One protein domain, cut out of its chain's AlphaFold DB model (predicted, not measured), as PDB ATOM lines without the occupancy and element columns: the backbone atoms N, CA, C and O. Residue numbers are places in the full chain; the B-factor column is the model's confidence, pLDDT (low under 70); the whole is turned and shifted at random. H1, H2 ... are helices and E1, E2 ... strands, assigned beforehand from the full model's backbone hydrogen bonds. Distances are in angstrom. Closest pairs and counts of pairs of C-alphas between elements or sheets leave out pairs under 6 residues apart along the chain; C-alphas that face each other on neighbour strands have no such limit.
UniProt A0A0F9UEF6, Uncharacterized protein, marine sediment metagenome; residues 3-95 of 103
ATOM      1  N   MET A   3      53.570 -39.716  38.314       96.00
ATOM      2  CA  MET A   3      52.545 -40.535  38.951       96.00
ATOM      3  C   MET A   3      51.561 -40.985  37.870       96.00
ATOM      4  O   MET A   3      51.636 -40.553  36.722       96.00
ATOM      5  N   TYR A   4      50.631 -41.855  38.231       97.25
ATOM      6  CA  TYR A   4      49.586 -42.332  37.337       97.25
ATOM      7  C   TYR A   4      48.217 -42.047  37.940       97.25
ATOM      8  O   TYR A   4      48.062 -42.064  39.162       97.25
ATOM      9  N   ALA A   5      47.228 -41.805  37.091       97.12
ATOM     10  CA  ALA A   5      45.833 -41.635  37.473       97.12
ATOM     11  C   ALA A   5      44.930 -42.414  36.508       97.12
ATOM     12  O   ALA A   5      45.383 -42.892  35.468       97.12
ATOM     13  N   ILE A   6      43.658 -42.561  36.870       97.56
ATOM     14  CA  ILE A   6      42.645 -43.190  36.018       97.56
ATOM     15  C   ILE A   6      41.701 -42.086  35.537       97.56
ATOM     16  O   ILE A   6      41.069 -41.428  36.366       97.56
ATOM     17  N   LEU A   7      41.626 -41.901  34.224       98.06
ATOM     18  CA  LEU A   7      40.810 -40.921  33.519       98.06
ATOM     19  C   LEU A   7      39.577 -41.595  32.919       98.06
ATOM     20  O   LEU A   7      39.685 -42.658  32.312       98.06
ATOM     21  N   HIS A   8      38.424 -40.951  33.049       98.00
ATOM     22  CA  HIS A   8      37.218 -41.299  32.313       98.00
ATOM     23  C   HIS A   8      37.093 -40.388  31.090       98.00
ATOM     24  O   HIS A   8      36.647 -39.241  31.203       98.00
ATOM     25  N   ARG A   9      37.492 -40.914  29.928       97.75
ATOM     26  CA  ARG A   9      37.598 -40.223  28.635       97.75
ATOM     27  C   ARG A   9      36.337 -39.441  28.250       97.75
ATOM     28  O   ARG A   9      36.491 -38.291  27.855       97.75
ATOM     29  N   PRO A  10      35.101 -39.969  28.396       97.19
ATOM     30  CA  PRO A  10      33.902 -39.230  27.999       97.19
ATOM     31  C   PRO A  10      33.669 -37.946  28.798       97.19
ATOM     32  O   PRO A  10      33.071 -37.005  28.288       97.19
ATOM     33  N   THR A  11      34.101 -37.912  30.063       96.69
ATOM     34  CA  THR A  11      33.867 -36.759  30.949       96.69
ATOM     35  C   THR A  11      35.115 -35.935  31.230       96.69
ATOM     36  O   THR A  11      34.989 -34.876  31.831       96.69
ATOM     37  N   ASP A  12      36.288 -36.442  30.854       97.06
ATOM     38  CA  ASP A  12      37.608 -35.899  31.190       97.06
ATOM     39  C   ASP A  12      37.873 -35.773  32.706       97.06
ATOM     40  O   ASP A  12      38.637 -34.934  33.174       97.06
ATOM     41  N   LYS A  13      37.224 -36.634  33.501       97.62
ATOM     42  CA  LYS A  13      37.291 -36.615  34.970       97.62
ATOM     43  C   LYS A  13      38.178 -37.724  35.486       97.62
ATOM     44  O   LYS A  13      38.192 -38.830  34.941       97.62
ATOM     45  N   LEU A  14      38.853 -37.459  36.596       96.88
ATOM     46  CA  LEU A  14      39.722 -38.435  37.238       96.88
ATOM     47  C   LEU A  14      38.975 -39.236  38.306       96.88
ATOM     48  O   LEU A  14      38.081 -38.741  38.995       96.88
ATOM     49  N   MET A  15      39.382 -40.491  38.478       95.88
ATOM     50  CA  MET A  15      38.950 -41.297  39.614       95.88
ATOM     51  C   MET A  15      39.461 -40.668  40.912       95.88
ATOM     52  O   MET A  15      40.670 -40.468  41.054       95.88
ATOM     53  N   PRO A  16      38.582 -40.376  41.883       95.06
ATOM     54  CA  PRO A  16      38.981 -39.680  43.089       95.06
ATOM     55  C   PRO A  16      39.610 -40.629  44.109       95.06
ATOM     56  O   PRO A  16      39.336 -41.833  44.147       95.06
ATOM     57  N   GLU A  17      40.406 -40.066  45.012       89.56
ATOM     58  CA  GLU A  17      40.725 -40.718  46.275       89.56
ATOM     59  C   GLU A  17      39.424 -40.887  47.071       89.56
ATOM     60  O   GLU A  17      38.676 -39.923  47.264       89.56
ATOM     61  N   GLY A  18      39.108 -42.112  47.498       79.62
ATOM     62  CA  GLY A  18      37.849 -42.383  48.185       79.62
ATOM     63  C   GLY A  18      37.845 -41.934  49.653       79.62
ATOM     64  O   GLY A  18      38.876 -41.578  50.209       79.62
ATOM     65  N   PRO A  19      36.665 -41.887  50.301       70.44
ATOM     66  CA  PRO A  19      36.469 -41.153  51.558       70.44
ATOM     67  C   PRO A  19      37.038 -41.844  52.812       70.44
ATOM     68  O   PRO A  19      36.780 -41.390  53.919       70.44
ATOM     69  N   GLY A  20      37.791 -42.935  52.668       65.69
ATOM     70  CA  GLY A  20      38.399 -43.647  53.792       65.69
ATOM     71  C   GLY A  20      38.588 -45.142  53.543       65.69
ATOM     72  O   GLY A  20      38.252 -45.667  52.481       65.69
ATOM     73  N   ARG A  21      39.109 -45.840  54.560       58.22
ATOM     74  CA  ARG A  21      39.463 -47.273  54.508       58.22
ATOM     75  C   ARG A  21      38.263 -48.224  54.364       58.22
ATOM     76  O   ARG A  21      38.459 -49.372  53.985       58.22
ATOM     77  N   GLY A  22      37.042 -47.755  54.639       55.09
ATOM     78  CA  GLY A  22      35.819 -48.573  54.607       55.09
ATOM     79  C   GLY A  22      35.368 -49.010  53.209       55.09
ATOM     80  O   GLY A  22      34.646 -49.989  53.077       55.09
ATOM     81  N   ASN A  23      35.838 -48.343  52.152       55.44
ATOM     82  CA  ASN A  23      35.510 -48.691  50.768       55.44
ATOM     83  C   ASN A  23      36.686 -49.432  50.138       55.44
ATOM     84  O   ASN A  23      37.389 -48.864  49.305       55.44
ATOM     85  N   ARG A  24      36.943 -50.669  50.585       64.12
ATOM     86  CA  ARG A  24      38.083 -51.494  50.154       64.12
ATOM     87  C   ARG A  24      38.209 -51.514  48.621       64.12
ATOM     88  O   ARG A  24      37.330 -51.992  47.916       64.12
ATOM     89  N   GLY A  25      39.294 -50.931  48.106       67.75
ATOM     90  CA  GLY A  25      39.567 -50.806  46.665       67.75
ATOM     91  C   GLY A  25      38.995 -49.555  45.978       67.75
ATOM     92  O   GLY A  25      39.341 -49.287  44.829       67.75
ATOM     93  N   PHE A  26      38.197 -48.753  46.690       85.38
ATOM     94  CA  PHE A  26      37.509 -47.542  46.222       85.38
ATOM     95  C   PHE A  26      36.572 -47.783  45.035       85.38
ATOM     96  O   PHE A  26      36.314 -46.897  44.225       85.38
ATOM     97  N   THR A  27      36.007 -48.987  44.961       90.56
ATOM     98  CA  THR A  27      35.139 -49.426  43.863       90.56
ATOM     99  C   THR A  27      33.788 -48.705  43.804       90.56
ATOM    100  O   THR A  27      33.066 -48.838  42.824       90.56
ATOM    101  N   HIS A  28      33.420 -47.968  44.856       90.94
ATOM    102  CA  HIS A  28      32.194 -47.156  44.939       90.94
ATOM    103  C   HIS A  28      32.389 -45.710  44.481       90.94
ATOM    104  O   HIS A  28      31.433 -44.944  44.454       90.94
ATOM    105  N   CYS A  29      33.628 -45.306  44.199       91.75
ATOM    106  CA  CYS A  29      33.907 -43.970  43.695       91.75
ATOM    107  C   CYS A  29      33.555 -43.874  42.213       91.75
ATOM    108  O   CYS A  29      33.704 -44.847  41.482       91.75
ATOM    109  N   GLU A  30      33.141 -42.686  41.795       93.81
ATOM    110  CA  GLU A  30      32.876 -42.348  40.399       93.81
ATOM    111  C   GLU A  30      33.795 -41.192  39.978       93.81
ATOM    112  O   GLU A  30      34.176 -40.392  40.848       93.81
ATOM    113  N   PRO A  31      34.165 -41.089  38.687       95.50
ATOM    114  CA  PRO A  31      34.995 -39.999  38.179       95.50
ATOM    115  C   PRO A  31      34.421 -38.620  38.539       95.50
ATOM    116  O   PRO A  31      33.248 -38.328  38.293       95.50
ATOM    117  N   THR A  32      35.232 -37.758  39.155       95.12
ATOM    118  CA  THR A  32      34.782 -36.442  39.634       95.12
ATOM    119  C   THR A  32      35.936 -35.458  39.789       95.12
ATOM    120  O   THR A  32      37.023 -35.842  40.208       95.12
ATOM    121  N   ASP A  33      35.659 -34.174  39.560       93.31
ATOM    122  CA  ASP A  33      36.622 -33.079  39.765       93.31
ATOM    123  C   ASP A  33      36.488 -32.440  41.155       93.31
ATOM    124  O   ASP A  33      37.320 -31.648  41.586       93.31
ATOM    125  N   ASN A  34      35.445 -32.814  41.902       92.75
ATOM    126  CA  ASN A  34      35.148 -32.250  43.221       92.75
ATOM    127  C   ASN A  34      36.057 -32.803  44.329       92.75
ATOM    128  O   ASN A  34      35.907 -32.452  45.501       92.75
ATOM    129  N   ARG A  35      36.949 -33.739  43.999       91.25
ATOM    130  CA  ARG A  35      37.796 -34.456  44.950       91.25
ATOM    131  C   ARG A  35      39.195 -34.609  44.387       91.25
ATOM    132  O   ARG A  35      39.394 -34.628  43.178       91.25
ATOM    133  N   LYS A  36      40.162 -34.781  45.288       92.06
ATOM    134  CA  LYS A  36      41.543 -35.065  44.900       92.06
ATOM    135  C   LYS A  36      41.591 -36.343  44.054       92.06
ATOM    136  O   LYS A  36      40.966 -37.334  44.450       92.06
ATOM    137  N   PRO A  37      42.326 -36.346  42.933       93.75
ATOM    138  CA  PRO A  37      42.480 -37.537  42.118       93.75
ATOM    139  C   PRO A  37      43.253 -38.609  42.883       93.75
ATOM    140  O   PRO A  37      44.176 -38.320  43.649       93.75
ATOM    141  N   ARG A  38      42.888 -39.868  42.655       93.31
ATOM    142  CA  ARG A  38      43.636 -41.013  43.158       93.31
ATOM    143  C   ARG A  38      44.899 -41.169  42.323       93.31
ATOM    144  O   ARG A  38      44.830 -41.526  41.149       93.31
ATOM    145  N   LEU A  39      46.039 -40.924  42.959       94.75
ATOM    146  CA  LEU A  39      47.349 -41.048  42.334       94.75
ATOM    147  C   LEU A  39      48.014 -42.374  42.701       94.75
ATOM    148  O   LEU A  39      47.920 -42.848  43.834       94.75
ATOM    149  N   PHE A  40      48.721 -42.951  41.737       94.88
ATOM    150  CA  PHE A  40      49.451 -44.203  41.865       94.88
ATOM    151  C   PHE A  40      50.923 -43.984  41.523       94.88
ATOM    152  O   PHE A  40      51.249 -43.261  40.586       94.88
ATOM    153  N   SER A  41      51.817 -44.644  42.255       95.31
ATOM    154  CA  SER A  41      53.259 -44.594  41.985       95.31
ATOM    155  C   SER A  41      53.673 -45.406  40.755       95.31
ATOM    156  O   SER A  41      54.744 -45.177  40.203       95.31
ATOM    157  N   THR A  42      52.840 -46.354  40.316       96.50
ATOM    158  CA  THR A  42      53.089 -47.194  39.137       96.50
ATOM    159  C   THR A  42      51.828 -47.340  38.291       96.50
ATOM    160  O   THR A  42      50.709 -47.353  38.812       96.50
ATOM    161  N   SER A  43      52.004 -47.513  36.979       97.00
ATOM    162  CA  SER A  43      50.902 -47.798  36.050       97.00
ATOM    163  C   SER A  43      50.209 -49.119  36.383       97.00
ATOM    164  O   SER A  43      48.990 -49.224  36.292       97.00
ATOM    165  N   HIS A  44      50.970 -50.116  36.840       97.00
ATOM    166  CA  HIS A  44      50.433 -51.410  37.248       97.00
ATOM    167  C   HIS A  44      49.466 -51.288  38.434       97.00
ATOM    168  O   HIS A  44      48.394 -51.888  38.416       97.00
ATOM    169  N   ALA A  45      49.784 -50.460  39.436       95.50
ATOM    170  CA  ALA A  45      48.878 -50.228  40.559       95.50
ATOM    171  C   ALA A  45      47.569 -49.551  40.115       95.50
ATOM    172  O   ALA A  45      46.494 -49.928  40.592       95.50
ATOM    173  N   ALA A  46      47.647 -48.605  39.172       96.19
ATOM    174  CA  ALA A  46      46.468 -47.993  38.561       96.19
ATOM    175  C   ALA A  46      45.632 -49.029  37.790       96.19
ATOM    176  O   ALA A  46      44.415 -49.085  37.958       96.19
ATOM    177  N   TYR A  47      46.283 -49.910  37.023       97.06
ATOM    178  CA  TYR A  47      45.627 -50.993  36.289       97.06
ATOM    179  C   TYR A  47      44.894 -51.967  37.214       97.06
ATOM    180  O   TYR A  47      43.718 -52.256  37.003       97.06
ATOM    181  N   CYS A  48      45.545 -52.429  38.285       95.12
ATOM    182  CA  CYS A  48      44.905 -53.306  39.263       95.12
ATOM    183  C   CYS A  48      43.696 -52.633  39.923       95.12
ATOM    184  O   CYS A  48      42.657 -53.270  40.103       95.12
ATOM    185  N   ALA A  49      43.809 -51.349  40.271       94.62
ATOM    186  CA  ALA A  49      42.709 -50.593  40.854       94.62
ATOM    187  C   ALA A  49      41.531 -50.432  39.882       94.62
ATOM    188  O   ALA A  49      40.387 -50.645  40.287       94.62
ATOM    189  N   LEU A  50      41.805 -50.118  38.612       95.81
ATOM    190  CA  LEU A  50      40.792 -50.062  37.560       95.81
ATOM    191  C   LEU A  50      40.113 -51.425  37.380       95.81
ATOM    192  O   LEU A  50      38.892 -51.492  37.340       95.81
ATOM    193  N   GLY A  51      40.878 -52.520  37.366       94.75
ATOM    194  CA  GLY A  51      40.330 -53.873  37.264       94.75
ATOM    195  C   GLY A  51      39.367 -54.220  38.403       94.75
ATOM    196  O   GLY A  51      38.304 -54.789  38.163       94.75
ATOM    197  N   TRP A  52      39.689 -53.841  39.642       92.44
ATOM    198  CA  TRP A  52      38.768 -54.001  40.772       92.44
ATOM    199  C   TRP A  52      37.513 -53.142  40.639       92.44
ATOM    200  O   TRP A  52      36.423 -53.613  40.948       92.44
ATOM    201  N   TRP A  53      37.651 -51.907  40.161       93.94
ATOM    202  CA  TRP A  53      36.511 -51.026  39.923       93.94
ATOM    203  C   TRP A  53      35.599 -51.562  38.804       93.94
ATOM    204  O   TRP A  53      34.383 -51.597  38.979       93.94
ATOM    205  N   LEU A  54      36.160 -52.073  37.707       94.69
ATOM    206  CA  LEU A  54      35.405 -52.663  36.593       94.69
ATOM    207  C   LEU A  54      34.638 -53.929  36.995       94.69
ATOM    208  O   LEU A  54      33.535 -54.155  36.508       94.69
ATOM    209  N   LYS A  55      35.175 -54.739  37.919       93.06
ATOM    210  CA  LYS A  55      34.464 -55.918  38.451       93.06
ATOM    211  C   LYS A  55      33.157 -55.556  39.160       93.06
ATOM    212  O   LYS A  55      32.253 -56.387  39.217       93.06
ATOM    213  N   GLY A  56      33.059 -54.339  39.690       92.88
ATOM    214  CA  GLY A  56      31.859 -53.818  40.328       92.88
ATOM    215  C   GLY A  56      32.104 -53.310  41.743       92.88
ATOM    216  O   GLY A  56      33.231 -53.032  42.152       92.88
ATOM    217  N   LYS A  57      31.023 -53.138  42.495       91.38
ATOM    218  CA  LYS A  57      31.032 -52.586  43.850       91.38
ATOM    219  C   LYS A  57      31.301 -53.683  44.870       91.38
ATOM    220  O   LYS A  57      30.496 -54.591  45.051       91.38
ATOM    221  N   VAL A  58      32.433 -53.568  45.553       89.25
ATOM    222  CA  VAL A  58      32.865 -54.499  46.591       89.25
ATOM    223  C   VAL A  58      32.295 -54.094  47.950       89.25
ATOM    224  O   VAL A  58      32.359 -52.926  48.341       89.25
ATOM    225  N   LYS A  59      31.764 -55.064  48.691       86.31
ATOM    226  CA  LYS A  59      31.321 -54.944  50.081       86.31
ATOM    227  C   LYS A  59      31.961 -56.062  50.901       86.31
ATOM    228  O   LYS A  59      32.143 -57.169  50.406       86.31
ATOM    229  N   VAL A  60      32.290 -55.768  52.152       82.56
ATOM    230  CA  VAL A  60      32.695 -56.785  53.127       82.56
ATOM    231  C   VAL A  60      31.540 -57.015  54.082       82.56
ATOM    232  O   VAL A  60      30.922 -56.062  54.561       82.56
ATOM    233  N   VAL A  61      31.239 -58.282  54.320       82.38
ATOM    234  CA  VAL A  61      30.276 -58.739  55.310       82.38
ATOM    235  C   VAL A  61      31.074 -59.436  56.401       82.38
ATOM    236  O   VAL A  61      31.785 -60.398  56.124       82.38
ATOM    237  N   HIS A  62      30.979 -58.915  57.620       80.50
ATOM    238  CA  HIS A  62      31.536 -59.561  58.801       80.50
ATOM    239  C   HIS A  62      30.518 -60.585  59.297       80.50
ATOM    240  O   HIS A  62      29.362 -60.234  59.550       80.50
ATOM    241  N   ILE A  63      30.937 -61.843  59.365       79.06
ATOM    242  CA  ILE A  63      30.142 -62.951  59.880       79.06
ATOM    243  C   ILE A  63      30.669 -63.220  61.283       79.06
ATOM    244  O   ILE A  63      31.826 -63.582  61.450       79.06
ATOM    245  N   TYR A  64      29.818 -62.993  62.280       68.81
ATOM    246  CA  TYR A  64      30.143 -63.297  63.666       68.81
ATOM    247  C   TYR A  64      29.612 -64.690  63.987       68.81
ATOM    248  O   TYR A  64      28.390 -64.865  64.062       68.81
ATOM    249  N   ASP A  65      30.501 -65.670  64.156       64.38
ATOM    250  CA  ASP A  65      30.109 -66.956  64.726       64.38
ATOM    251  C   ASP A  65      30.309 -66.923  66.246       64.38
ATOM    252  O   ASP A  65      31.420 -66.870  66.775       64.38
ATOM    253  N   SER A  66      29.187 -66.928  66.965       61.44
ATOM    254  CA  SER A  66      29.139 -66.811  68.424       61.44
ATOM    255  C   SER A  66      29.736 -68.003  69.178       61.44
ATOM    256  O   SER A  66      29.809 -67.942  70.405       61.44
ATOM    257  N   TYR A  67      30.104 -69.086  68.485       62.97
ATOM    258  CA  TYR A  67      30.561 -70.314  69.132       62.97
ATOM    259  C   TYR A  67      32.080 -70.369  69.357       62.97
ATOM    260  O   TYR A  67      32.499 -70.790  70.434       62.97
ATOM    261  N   ASP A  68      32.880 -69.870  68.408       59.28
ATOM    262  CA  ASP A  68      34.352 -69.973  68.448       59.28
ATOM    263  C   ASP A  68      35.071 -68.612  68.561       59.28
ATOM    264  O   ASP A  68      36.269 -68.566  68.831       59.28
ATOM    265  N   GLY A  69      34.347 -67.490  68.444       60.81
ATOM    266  CA  GLY A  69      34.908 -66.144  68.624       60.81
ATOM    267  C   GLY A  69      35.783 -65.648  67.466       60.81
ATOM    268  O   GLY A  69      36.431 -64.612  67.614       60.81
ATOM    269  N   ASP A  70      35.784 -66.359  66.337       60.16
ATOM    270  CA  ASP A  70      36.462 -65.953  65.108       60.16
ATOM    271  C   ASP A  70      35.587 -64.988  64.283       60.16
ATOM    272  O   ASP A  70      34.405 -65.233  64.027       60.16
ATOM    273  N   ASP A  71      36.192 -63.872  63.863       66.25
ATOM    274  CA  ASP A  71      35.598 -62.900  62.941       66.25
ATOM    275  C   ASP A  71      35.933 -63.302  61.495       66.25
ATOM    276  O   ASP A  71      37.032 -63.030  61.002       66.25
ATOM    277  N   ASP A  72      34.975 -63.901  60.784       75.62
ATOM    278  CA  ASP A  72      35.139 -64.217  59.365       75.62
ATOM    279  C   ASP A  72      34.711 -63.038  58.476       75.62
ATOM    280  O   ASP A  72      33.628 -62.459  58.610       75.62
ATOM    281  N   GLU A  73      35.556 -62.687  57.502       81.69
ATOM    282  CA  GLU A  73      35.261 -61.649  56.514       81.69
ATOM    283  C   GLU A  73      34.908 -62.250  55.154       81.69
ATOM    284  O   GLU A  73      35.757 -62.786  54.437       81.69
ATOM    285  N   ARG A  74      33.661 -62.053  54.721       83.94
ATOM    286  CA  ARG A  74      33.229 -62.403  53.369       83.94
ATOM    287  C   ARG A  74      33.248 -61.182  52.459       83.94
ATOM    288  O   ARG A  74      32.629 -60.162  52.749       83.94
ATOM    289  N   TRP A  75      33.915 -61.302  51.317       84.06
ATOM    290  CA  TRP A  75      33.922 -60.272  50.279       84.06
ATOM    291  C   TRP A  75      32.859 -60.573  49.224       84.06
ATOM    292  O   TRP A  75      32.874 -61.625  48.587       84.06
ATOM    293  N   GLU A  76      31.956 -59.624  49.012       88.88
ATOM    294  CA  GLU A  76      30.891 -59.692  48.018       88.88
ATOM    295  C   GLU A  76      31.117 -58.607  46.964       88.88
ATOM    296  O   GLU A  76      31.449 -57.470  47.293       88.88
ATOM    297  N   THR A  77      30.963 -58.947  45.683       91.50
ATOM    298  CA  THR A  77      31.079 -57.982  44.579       91.50
ATOM    299  C   THR A  77      29.774 -57.944  43.802       91.50
ATOM    300  O   THR A  77      29.357 -58.953  43.239       91.50
ATOM    301  N   THR A  78      29.136 -56.778  43.759       92.56
ATOM    302  CA  THR A  78      27.973 -56.516  42.907       92.56
ATOM    303  C   THR A  78      28.457 -55.964  41.574       92.56
ATOM    304  O   THR A  78      29.107 -54.919  41.561       92.56
ATOM    305  N   SER A  79      28.162 -56.641  40.464       93.69
ATOM    306  CA  SER A  79      28.554 -56.172  39.131       93.69
ATOM    307  C   SER A  79      27.918 -54.817  38.796       93.69
ATOM    308  O   SER A  79      26.791 -54.524  39.192       93.69
ATOM    309  N   CYS A  80      28.659 -53.996  38.053       93.00
ATOM    310  CA  CYS A  80      28.212 -52.703  37.534       93.00
ATOM    311  C   CYS A  80      28.344 -52.736  36.003       93.00
ATOM    312  O   CYS A  80      29.383 -52.322  35.486       93.00
ATOM    313  N   PRO A  81      27.363 -53.308  35.276       91.56
ATOM    314  CA  PRO A  81      27.441 -53.499  33.823       91.56
ATOM    315  C   PRO A  81      27.540 -52.188  33.031       91.56
ATOM    316  O   PRO A  81      27.952 -52.201  31.878       91.56
ATOM    317  N   GLU A  82      27.186 -51.060  33.642       93.00
ATOM    318  CA  GLU A  82      27.347 -49.718  33.087       93.00
ATOM    319  C   GLU A  82      28.813 -49.267  32.970       93.00
ATOM    320  O   GLU A  82      29.093 -48.269  32.310       93.00
ATOM    321  N   ARG A  83      29.755 -49.969  33.613       94.56
ATOM    322  CA  ARG A  83      31.179 -49.626  33.581       94.56
ATOM    323  C   ARG A  83      31.847 -50.234  32.358       94.56
ATOM    324  O   ARG A  83      31.949 -51.453  32.242       94.56
ATOM    325  N   ASN A  84      32.364 -49.372  31.493       94.69
ATOM    326  CA  ASN A  84      33.123 -49.773  30.320       94.69
ATOM    327  C   ASN A  84      34.637 -49.641  30.570       94.69
ATOM    328  O   ASN A  84      35.081 -48.754  31.299       94.69
ATOM    329  N   VAL A  85      35.419 -50.568  30.008       95.88
ATOM    330  CA  VAL A  85      36.896 -50.559  30.046       95.88
ATOM    331  C   VAL A  85      37.501 -49.758  28.898       95.88
ATOM    332  O   VAL A  85      38.530 -49.107  29.068       95.88
ATOM    333  N   GLU A  86      36.804 -49.718  27.758       97.38
ATOM    334  CA  GLU A  86      36.839 -48.556  26.867       97.38
ATOM    335  C   GLU A  86      36.316 -47.359  27.697       97.38
ATOM    336  O   GLU A  86      36.075 -47.530  28.860       97.38
ATOM    337  N   ASP A  87      36.160 -46.114  27.291       97.75
ATOM    338  CA  ASP A  87      35.877 -44.999  28.246       97.75
ATOM    339  C   ASP A  87      36.927 -44.729  29.356       97.75
ATOM    340  O   ASP A  87      37.068 -43.580  29.753       97.75
ATOM    341  N   MET A  88      37.724 -45.694  29.818       97.94
ATOM    342  CA  MET A  88      38.717 -45.524  30.878       97.94
ATOM    343  C   MET A  88      40.135 -45.555  30.313       97.94
ATOM    344  O   MET A  88      40.437 -46.277  29.363       97.94
ATOM    345  N   GLU A  89      41.019 -44.764  30.909       98.12
ATOM    346  CA  GLU A  89      42.412 -44.642  30.491       98.12
ATOM    347  C   GLU A  89      43.328 -44.453  31.702       98.12
ATOM    348  O   GLU A  89      42.985 -43.763  32.661       98.12
ATOM    349  N   ILE A  90      44.511 -45.070  31.674       98.00
ATOM    350  CA  ILE A  90      45.559 -44.810  32.664       98.00
ATOM    351  C   ILE A  90      46.482 -43.748  32.088       98.00
ATOM    352  O   ILE A  90      47.191 -44.004  31.117       98.00
ATOM    353  N   VAL A  91      46.504 -42.582  32.722       97.75
ATOM    354  CA  VAL A  91      47.290 -41.432  32.274       97.75
ATOM    355  C   VAL A  91      48.468 -41.183  33.207       97.75
ATOM    356  O   VAL A  91      48.368 -41.372  34.424       97.75
ATOM    357  N   GLY A  92      49.598 -40.769  32.636       97.25
ATOM    358  CA  GLY A  92      50.722 -40.235  33.403       97.25
ATOM    359  C   GLY A  92      50.429 -38.801  33.836       97.25
ATOM    360  O   GLY A  92      49.904 -38.014  33.053       97.25
ATOM    361  N   VAL A  93      50.764 -38.459  35.076       95.12
ATOM    362  CA  VAL A  93      50.578 -37.117  35.632       95.12
ATOM    363  C   VAL A  93      51.849 -36.641  36.320       95.12
ATOM    364  O   VAL A  93      52.486 -37.367  37.087       95.12
ATOM    365  N   GLU A  94      52.214 -35.392  36.053       94.12
ATOM    366  CA  GLU A  94      53.328 -34.736  36.722       94.12
ATOM    367  C   GLU A  94      52.843 -34.063  38.010       94.12
ATOM    368  O   GLU A  94      51.967 -33.200  37.995       94.12
ATOM    369  N   LEU A  95      53.409 -34.473  39.149       86.88
ATOM    370  CA  LEU A  95      53.113 -33.855  40.438       86.88
ATOM    371  C   LEU A  95      54.067 -32.684  40.707       86.88
ATOM    372  O   LEU A  95      55.269 -32.902  40.903       86.88
TER     373      LEU A  95
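This is residues 3 to 95 of the 103 residues of an uncharacterized protein of marine sediment metagenome (UniProt A0A0F9UEF6). A small body, with helix H1 over a two-stranded sheet of E1 and E4 and a long stretch of loops, runs out into a long two-stranded hairpin of E2 and E3. This hairpin makes much of the length of the domain, and the turn at its far end, residues 65 to 70, sticks out and stands free. The printed part has 93 residues with one named helix and four named strands, in the order E1, H1, E2, E3, E4; the two sheets, E1 - E4 and E2 - E3, are both antiparallel. The class is mixed, helices and strands, with under half of the residues, 42 of 93, in named elements. The whole is loose, with a radius of gyration of the C-alphas of 15.5 A, and elongated, spanning 52 by 29 by 25 A.

E1, residues 3 to 8, is the antiparallel neighbour of E4, residues 88 to 94, at 145 degrees between their directions. N 5 and O 91 are within hydrogen-bond range at 2.9 A, as are N 89 and O 7 at 2.9 A. Residues 7 to 8 of E1 also pair, antiparallel, with residues 13 to 14. H1, residues 43 to 55, comes closest to E1 at the C-alphas of Tyr 4 and Ser 43, 5.8 A apart. Its closest C-alphas to E4 are those of Ala 46 and Ile 90, 6.8 A apart. Every O i to N i+4 pair in H1 is within hydrogen-bond range. E2, residues 57 to 64, and E3, residues 71 to 78, form a hairpin, antiparallel at 155 degrees. N 57 and O 78 are 2.8 A apart and N 72 and O 63 are 3.2 A apart, both within hydrogen-bond range. The closest C-alphas of H1 and E3 are those of Lys 55 and Thr 77, at 7.3 A. E1 is apart from E2 and E3, and E4 is apart from both as well.

E1 begins at C-alpha 3, at (52.545, -40.535, 38.951), and is 16.7 A long from first to last C-alpha. After residues 9 to 42, which hold no named element, H1 spans 18.5 A. E2 spans 22.5 A and ends at C-alpha 64, at (30.143, -63.297, 63.666), and E3 spans 22.4 A. E4 spans 19.1 A and ends at C-alpha 94, at (53.328, -34.736, 36.722).

The two C-alphas farthest apart are those of Tyr 67 and Glu 94, at 53.2 A, while those of Met 3 and Leu 95 are 6.9 A apart. The printed part has no cut. The link from E1 to H1, 34 residues, is long; that from H1 to E2 is tight, and those from E2 to E3 and from E3 to E4 are short. The mean pLDDT of the printed part is 88.0; residues 20 to 25 and 64 to 71 are under 70.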